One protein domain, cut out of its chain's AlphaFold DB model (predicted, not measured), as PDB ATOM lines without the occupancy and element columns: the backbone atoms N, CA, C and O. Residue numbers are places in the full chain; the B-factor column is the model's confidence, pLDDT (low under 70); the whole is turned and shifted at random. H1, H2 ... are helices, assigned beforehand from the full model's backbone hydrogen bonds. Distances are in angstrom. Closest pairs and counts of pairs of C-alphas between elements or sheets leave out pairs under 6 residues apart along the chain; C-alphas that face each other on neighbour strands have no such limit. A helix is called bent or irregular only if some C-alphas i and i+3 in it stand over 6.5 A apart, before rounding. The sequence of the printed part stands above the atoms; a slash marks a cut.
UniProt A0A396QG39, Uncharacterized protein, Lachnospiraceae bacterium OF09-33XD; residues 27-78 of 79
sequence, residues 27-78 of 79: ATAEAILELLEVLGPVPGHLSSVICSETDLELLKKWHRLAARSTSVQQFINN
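This is residues 27 to 78 of the 79 residues of an uncharacterized protein of Lachnospiraceae bacterium OF09-33XD (UniProt A0A396QG39). Three helices, H1, H2 and H3, are set in a triangle, with H1 side by side with both H2 and H3, and the short H4 folds back at a slant near the end of the triangle where H1 and H3 finish. H1 and H3 run the same way and H2 runs back between them along the chain, while H4 packs on the last part of H3 through residues 65 to 66. The printed part has 52 residues, with four named helices in the order H1, H2, H3, H4 and no named strand, and its class is all helix. The whole is compact, with a radius of gyration of the C-alphas of 9.6 A, and rounded, spanning 24 by 21 by 18 A.

Find C-alpha 27 at (-22.964, -28.614, 39.081); from there H1, residues 27 to 39, runs 18.9 A to C-alpha 39 at (-40.938, -27.141, 33.338). Next look at residues 44 to 52, which are H2, 12.3 A from first to last C-alpha. Read on to residues 56 to 68 for H3, which is 18.4 A long. Last comes H4, residues 72 to 78, 10.1 A long, which ends at C-alpha 78 at (-42.283, -32.306, 47.336). No helix is bent.

Begin with H1, which touches H2 with residues 29 to 33 alone; the closest C-alphas, those of Ala 29 and Cys 51, are 5.6 A apart. The two form a helical hairpin, at a shallow tilt of 23 degrees and running opposite ways. H1 also touches H3, with 14 pairs of C-alphas within 8 A, and the closest are those of Ile 32 and His 63 at 5.1 A. These two run the same way at a shallow tilt of 19 degrees. H2 and H3 are close but not clearly touching: their closest C-alphas, those of Ile 50 and Leu 59, are 7.6 A apart. Now look at residues 65 to 66, with which alone H3 touches H4; the C-alphas of Ala 66 and Phe 75 are the closest, at 6.0 A. H3 and H4 stand at a steep tilt of 55 degrees, opposite ways. H1 and H4 are close but not clearly touching, with the C-alphas of Leu 36 and Val 72 closest at 5.9 A. H2 and H4 are only just apart, at 8.1 A. In H2, H3 and H4 every O i to N i+4 pair is within hydrogen-bond range, and in H1 8 of 9 are.

The two C-alphas farthest apart are those of Thr 54 and Thr 70, at 25.3 A. The printed part runs from 27 to 78 and has no cut. The links from H1 to H2, from H2 to H3 and from H3 to H4 are tight. The mean pLDDT of the printed part is 91.5, and no printed residue is under 70.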
ATOM      1  N   ALA A  27     -22.452 -28.017  40.315       91.06
ATOM      2  CA  ALA A  27     -22.964 -28.614  39.081       91.06
ATOM      3  C   ALA A  27     -24.308 -29.341  39.274       91.06
ATOM      4  O   ALA A  27     -25.136 -29.377  38.365       91.06
ATOM      5  N   THR A  28     -24.548 -29.941  40.449       91.56
ATOM      6  CA  THR A  28     -25.837 -30.596  40.729       91.56
ATOM      7  C   THR A  28     -26.935 -29.560  40.969       91.56
ATOM      8  O   THR A  28     -28.056 -29.762  40.506       91.56
ATOM      9  N   ALA A  29     -26.625 -28.461  41.661       92.62
ATOM     10  CA  ALA A  29     -27.541 -27.342  41.858       92.62
ATOM     11  C   ALA A  29     -27.965 -26.726  40.515       92.62
ATOM     12  O   ALA A  29     -29.161 -26.600  40.252       92.62
ATOM     13  N   GLU A  30     -27.006 -26.447  39.628       93.50
ATOM     14  CA  GLU A  30     -27.280 -25.952  38.274       93.50
ATOM     15  C   GLU A  30     -28.138 -26.932  37.464       93.50
ATOM     16  O   GLU A  30     -29.142 -26.525  36.881       93.50
ATOM     17  N   ALA A  31     -27.826 -28.233  37.497       93.06
ATOM     18  CA  ALA A  31     -28.604 -29.248  36.782       93.06
ATOM     19  C   ALA A  31     -30.069 -29.326  37.252       93.06
ATOM     20  O   ALA A  31     -30.973 -29.574  36.452       93.06
ATOM     21  N   ILE A  32     -30.333 -29.114  38.548       94.06
ATOM     22  CA  ILE A  32     -31.709 -29.033  39.061       94.06
ATOM     23  C   ILE A  32     -32.422 -27.824  38.458       94.06
ATOM     24  O   ILE A  32     -33.559 -27.957  38.009       94.06
ATOM     25  N   LEU A  33     -31.776 -26.656  38.454       93.69
ATOM     26  CA  LEU A  33     -32.374 -25.428  37.934       93.69
ATOM     27  C   LEU A  33     -32.670 -25.535  36.441       93.69
ATOM     28  O   LEU A  33     -33.784 -25.214  36.040       93.69
ATOM     29  N   GLU A  34     -31.746 -26.084  35.653       93.62
ATOM     30  CA  GLU A  34     -31.943 -26.329  34.221       93.62
ATOM     31  C   GLU A  34     -33.166 -27.228  33.964       93.62
ATOM     32  O   GLU A  34     -34.017 -26.910  33.132       93.62
ATOM     33  N   LEU A  35     -33.325 -28.318  34.730       92.25
ATOM     34  CA  LEU A  35     -34.510 -29.178  34.629       92.25
ATOM     35  C   LEU A  35     -35.801 -28.425  34.966       92.25
ATOM     36  O   LEU A  35     -36.821 -28.625  34.307       92.25
ATOM     37  N   LEU A  36     -35.779 -27.578  35.996       92.94
ATOM     38  CA  LEU A  36     -36.952 -26.813  36.412       92.94
ATOM     39  C   LEU A  36     -37.313 -25.714  35.407       92.94
ATOM     40  O   LEU A  36     -38.501 -25.499  35.178       92.94
ATOM     41  N   GLU A  37     -36.332 -25.080  34.763       92.44
ATOM     42  CA  GLU A  37     -36.551 -24.085  33.706       92.44
ATOM     43  C   GLU A  37     -37.292 -24.672  32.499       92.44
ATOM     44  O   GLU A  37     -38.145 -24.000  31.913       92.44
ATOM     45  N   VAL A  38     -37.052 -25.949  32.169       91.44
ATOM     46  CA  VAL A  38     -37.812 -26.669  31.129       91.44
ATOM     47  C   VAL A  38     -39.285 -26.843  31.523       91.44
ATOM     48  O   VAL A  38     -40.164 -26.839  30.660       91.44
ATOM     49  N   LEU A  39     -39.576 -26.985  32.820       90.00
ATOM     50  CA  LEU A  39     -40.938 -27.141  33.338       90.00
ATOM     51  C   LEU A  39     -41.675 -25.801  33.484       90.00
ATOM     52  O   LEU A  39     -42.908 -25.787  33.532       90.00
ATOM     53  N   GLY A  40     -40.952 -24.685  33.594       89.75
ATOM     54  CA  GLY A  40     -41.526 -23.348  33.708       89.75
ATOM     55  C   GLY A  40     -40.632 -22.351  34.456       89.75
ATOM     56  O   GLY A  40     -39.503 -22.662  34.823       89.75
ATOM     57  N   PRO A  41     -41.132 -21.129  34.711       88.56
ATOM     58  CA  PRO A  41     -40.356 -20.099  35.391       88.56
ATOM     59  C   PRO A  41     -40.014 -20.515  36.827       88.56
ATOM     60  O   PRO A  41     -40.904 -20.753  37.649       88.56
ATOM     61  N   VAL A  42     -38.716 -20.560  37.134       90.50
ATOM     62  CA  VAL A  42     -38.198 -20.880  38.467       90.50
ATOM     63  C   VAL A  42     -38.269 -19.636  39.360       90.50
ATOM     64  O   VAL A  42     -37.720 -18.590  39.003       90.50
ATOM     65  N   PRO A  43     -38.930 -19.697  40.529       90.69
ATOM     66  CA  PRO A  43     -38.948 -18.579  41.462       90.69
ATOM     67  C   PRO A  43     -37.539 -18.240  41.959       90.69
ATOM     68  O   PRO A  43     -36.797 -19.129  42.364       90.69
ATOM     69  N   GLY A  44     -37.195 -16.952  42.039       88.94
ATOM     70  CA  GLY A  44     -35.859 -16.529  42.487       88.94
ATOM     71  C   GLY A  44     -35.493 -16.972  43.912       88.94
ATOM     72  O   GLY A  44     -34.329 -17.205  44.210       88.94
ATOM     73  N   HIS A  45     -36.479 -17.155  44.797       90.12
ATOM     74  CA  HIS A  45     -36.213 -17.721  46.125       90.12
ATOM     75  C   HIS A  45     -35.778 -19.190  46.041       90.12
ATOM     76  O   HIS A  45     -34.938 -19.622  46.823       90.12
ATOM     77  N   LEU A  46     -36.329 -19.951  45.091       90.56
ATOM     78  CA  LEU A  46     -36.032 -21.368  44.927       90.56
ATOM     79  C   LEU A  46     -34.618 -21.570  44.386       90.56
ATOM     80  O   LEU A  46     -33.891 -22.421  44.891       90.56
ATOM     81  N   SER A  47     -34.210 -20.750  43.413       90.50
ATOM     82  CA  SER A  47     -32.838 -20.785  42.909       90.50
ATOM     83  C   SER A  47     -31.822 -20.441  43.991       90.50
ATOM     84  O   SER A  47     -30.830 -21.149  44.127       90.50
ATOM     85  N   SER A  48     -32.100 -19.447  44.843       92.44
ATOM     86  CA  SER A  48     -31.243 -19.170  46.001       92.44
ATOM     87  C   SER A  48     -31.152 -20.343  46.978       92.44
ATOM     88  O   SER A  48     -30.055 -20.614  47.459       92.44
ATOM     89  N   VAL A  49     -32.254 -21.048  47.270       93.25
ATOM     90  CA  VAL A  49     -32.221 -22.221  48.166       93.25
ATOM     91  C   VAL A  49     -31.369 -23.339  47.566       93.25
ATOM     92  O   VAL A  49     -30.506 -23.873  48.253       93.25
ATOM     93  N   ILE A  50     -31.563 -23.654  46.283       92.19
ATOM     94  CA  ILE A  50     -30.829 -24.729  45.603       92.19
ATOM     95  C   ILE A  50     -29.334 -24.397  45.484       92.19
ATOM     96  O   ILE A  50     -28.508 -25.258  45.763       92.19
ATOM     97  N   CYS A  51     -28.973 -23.157  45.137       89.88
ATOM     98  CA  CYS A  51     -27.570 -22.738  45.038       89.88
ATOM     99  C   CYS A  51     -26.864 -22.603  46.394       89.88
ATOM    100  O   CYS A  51     -25.639 -22.628  46.438       89.88
ATOM    101  N   SER A  52     -27.607 -22.422  47.490       91.56
ATOM    102  CA  SER A  52     -27.022 -22.332  48.838       91.56
ATOM    103  C   SER A  52     -26.886 -23.698  49.514       91.56
ATOM    104  O   SER A  52     -26.317 -23.782  50.603       91.56
ATOM    105  N   GLU A  53     -27.432 -24.756  48.913       92.19
ATOM    106  CA  GLU A  53     -27.379 -26.097  49.479       92.19
ATOM    107  C   GLU A  53     -25.983 -26.701  49.311       92.19
ATOM    108  O   GLU A  53     -25.401 -26.683  48.229       92.19
ATOM    109  N   THR A  54     -25.461 -27.269  50.393       88.62
ATOM    110  CA  THR A  54     -24.124 -27.885  50.435       88.62
ATOM    111  C   THR A  54     -24.195 -29.395  50.640       88.62
ATOM    112  O   THR A  54     -23.212 -30.103  50.418       88.62
ATOM    113  N   ASP A  55     -25.366 -29.932  51.000       90.00
ATOM    114  CA  ASP A  55     -25.586 -31.369  51.075       90.00
ATOM    115  C   ASP A  55     -25.804 -31.968  49.675       90.00
ATOM    116  O   ASP A  55     -26.886 -31.918  49.078       90.00
ATOM    117  N   LEU A  56     -24.757 -32.620  49.164       88.00
ATOM    118  CA  LEU A  56     -24.782 -33.344  47.895       88.00
ATOM    119  C   LEU A  56     -25.879 -34.427  47.846       88.00
ATOM    120  O   LEU A  56     -26.452 -34.678  46.783       88.00
ATOM    121  N   GLU A  57     -26.168 -35.121  48.949       88.75
ATOM    122  CA  GLU A  57     -27.198 -36.166  48.960       88.75
ATOM    123  C   GLU A  57     -28.605 -35.573  48.886       88.75
ATOM    124  O   GLU A  57     -29.478 -36.146  48.222       88.75
ATOM    125  N   LEU A  58     -28.817 -34.411  49.505       92.19
ATOM    126  CA  LEU A  58     -30.057 -33.654  49.379       92.19
ATOM    127  C   LEU A  58     -30.234 -33.119  47.951       92.19
ATOM    128  O   LEU A  58     -31.259 -33.400  47.324       92.19
ATOM    129  N   LEU A  59     -29.194 -32.513  47.371       92.75
ATOM    130  CA  LEU A  59     -29.185 -32.091  45.967       92.75
ATOM    131  C   LEU A  59     -29.479 -33.257  45.011       92.75
ATOM    132  O   LEU A  59     -30.294 -33.133  44.103       92.75
ATOM    133  N   LYS A  60     -28.919 -34.451  45.233       90.31
ATOM    134  CA  LYS A  60     -29.254 -35.640  44.422       90.31
ATOM    135  C   LYS A  60     -30.709 -36.087  44.559       90.31
ATOM    136  O   LYS A  60     -31.246 -36.702  43.628       90.31
ATOM    137  N   LYS A  61     -31.338 -35.898  45.725       93.00
ATOM    138  CA  LYS A  61     -32.772 -36.178  45.904       93.00
ATOM    139  C   LYS A  61     -33.593 -35.169  45.119       93.00
ATOM    140  O   LYS A  61     -34.453 -35.588  44.348       93.00
ATOM    141  N   TRP A  62     -33.270 -33.884  45.236       94.88
ATOM    142  CA  TRP A  62     -33.923 -32.820  44.480       94.88
ATOM    143  C   TRP A  62     -33.724 -32.975  42.972       94.88
ATOM    144  O   TRP A  62     -34.690 -32.883  42.234       94.88
ATOM    145  N   HIS A  63     -32.544 -33.362  42.494       93.38
ATOM    146  CA  HIS A  63     -32.311 -33.653  41.075       93.38
ATOM    147  C   HIS A  63     -33.215 -34.777  40.552       93.38
ATOM    148  O   HIS A  63     -33.853 -34.654  39.507       93.38
ATOM    149  N   ARG A  64     -33.346 -35.873  41.311       91.56
ATOM    150  CA  ARG A  64     -34.287 -36.955  40.974       91.56
ATOM    151  C   ARG A  64     -35.747 -36.508  41.054       91.56
ATOM    152  O   ARG A  64     -36.567 -37.009  40.287       91.56
ATOM    153  N   LEU A  65     -36.075 -35.608  41.978       93.38
ATOM    154  CA  LEU A  65     -37.411 -35.041  42.119       93.38
ATOM    155  C   LEU A  65     -37.750 -34.120  40.943       93.38
ATOM    156  O   LEU A  65     -38.824 -34.266  40.368       93.38
ATOM    157  N   ALA A  66     -36.836 -33.235  40.546       92.31
ATOM    158  CA  ALA A  66     -36.975 -32.334  39.407       92.31
ATOM    159  C   ALA A  66     -37.197 -33.126  38.114       92.31
ATOM    160  O   ALA A  66     -38.180 -32.889  37.423       92.31
ATOM    161  N   ALA A  67     -36.395 -34.169  37.869       90.44
ATOM    162  CA  ALA A  67     -36.557 -35.051  36.708       90.44
ATOM    163  C   ALA A  67     -37.907 -35.801  36.660       90.44
ATOM    164  O   ALA A  67     -38.330 -36.254  35.600       90.44
ATOM    165  N   ARG A  68     -38.576 -35.979  37.807       90.50
ATOM    166  CA  ARG A  68     -39.891 -36.639  37.908       90.50
ATOM    167  C   ARG A  68     -41.056 -35.655  37.994       90.50
ATOM    168  O   ARG A  68     -42.207 -36.083  37.898       90.50
ATOM    169  N   SER A  69     -40.774 -34.384  38.244       92.31
ATOM    170  CA  SER A  69     -41.787 -33.350  38.406       92.31
ATOM    171  C   SER A  69     -42.290 -32.927  37.034       92.31
ATOM    172  O   SER A  69     -41.524 -32.826  36.084       92.31
ATOM    173  N   THR A  70     -43.589 -32.676  36.920       90.25
ATOM    174  CA  THR A  70     -44.207 -32.168  35.686       90.25
ATOM    175  C   THR A  70     -44.405 -30.655  35.718       90.25
ATOM    176  O   THR A  70     -44.778 -30.064  34.711       90.25
ATOM    177  N   SER A  71     -44.162 -30.015  36.866       91.81
ATOM    178  CA  SER A  71     -44.203 -28.562  37.034       91.81
ATOM    179  C   SER A  71     -43.297 -28.109  38.179       91.81
ATOM    180  O   SER A  71     -43.057 -28.861  39.128       91.81
ATOM    181  N   VAL A  72     -42.867 -26.846  38.136       91.62
ATOM    182  CA  VAL A  72     -42.096 -26.217  39.222       91.62
ATOM    183  C   VAL A  72     -42.880 -26.222  40.543       91.62
ATOM    184  O   VAL A  72     -42.316 -26.482  41.601       91.62
ATOM    185  N   GLN A  73     -44.203 -26.034  40.495       90.75
ATOM    186  CA  GLN A  73     -45.055 -26.077  41.689       90.75
ATOM    187  C   GLN A  73     -45.065 -27.468  42.344       90.75
ATOM    188  O   GLN A  73     -45.022 -27.582  43.569       90.75
ATOM    189  N   GLN A  74     -45.116 -28.534  41.536       92.50
ATOM    190  CA  GLN A  74     -45.052 -29.903  42.043       92.50
ATOM    191  C   GLN A  74     -43.700 -30.183  42.699       92.50
ATOM    192  O   GLN A  74     -43.667 -30.844  43.735       92.50
ATOM    193  N   PHE A  75     -42.610 -29.684  42.116       93.69
ATOM    194  CA  PHE A  75     -41.284 -29.801  42.706       93.69
ATOM    195  C   PHE A  75     -41.233 -29.134  44.086       93.69
ATOM    196  O   PHE A  75     -40.906 -29.802  45.060       93.69
ATOM    197  N   ILE A  76     -41.659 -27.869  44.186       90.56
ATOM    198  CA  ILE A  76     -41.673 -27.106  45.447       90.56
ATOM    199  C   ILE A  76     -42.484 -27.825  46.533       90.56
ATOM    200  O   ILE A  76     -42.062 -27.884  47.682       90.56
ATOM    201  N   ASN A  77     -43.631 -28.408  46.180       91.56
ATOM    202  CA  ASN A  77     -44.480 -29.115  47.142       91.56
ATOM    203  C   ASN A  77     -43.882 -30.436  47.665       91.56
ATOM    204  O   ASN A  77     -44.384 -30.957  48.658       91.56
ATOM    205  N   ASN A  78     -42.885 -31.012  46.986       88.69
ATOM    206  CA  ASN A  78     -42.283 -32.306  47.336       88.69
ATOM    207  C   ASN A  78     -40.804 -32.196  47.756       88.69
ATOM    208  O   ASN A  78     -40.148 -33.230  47.919       88.69
TER     209      ASN A  78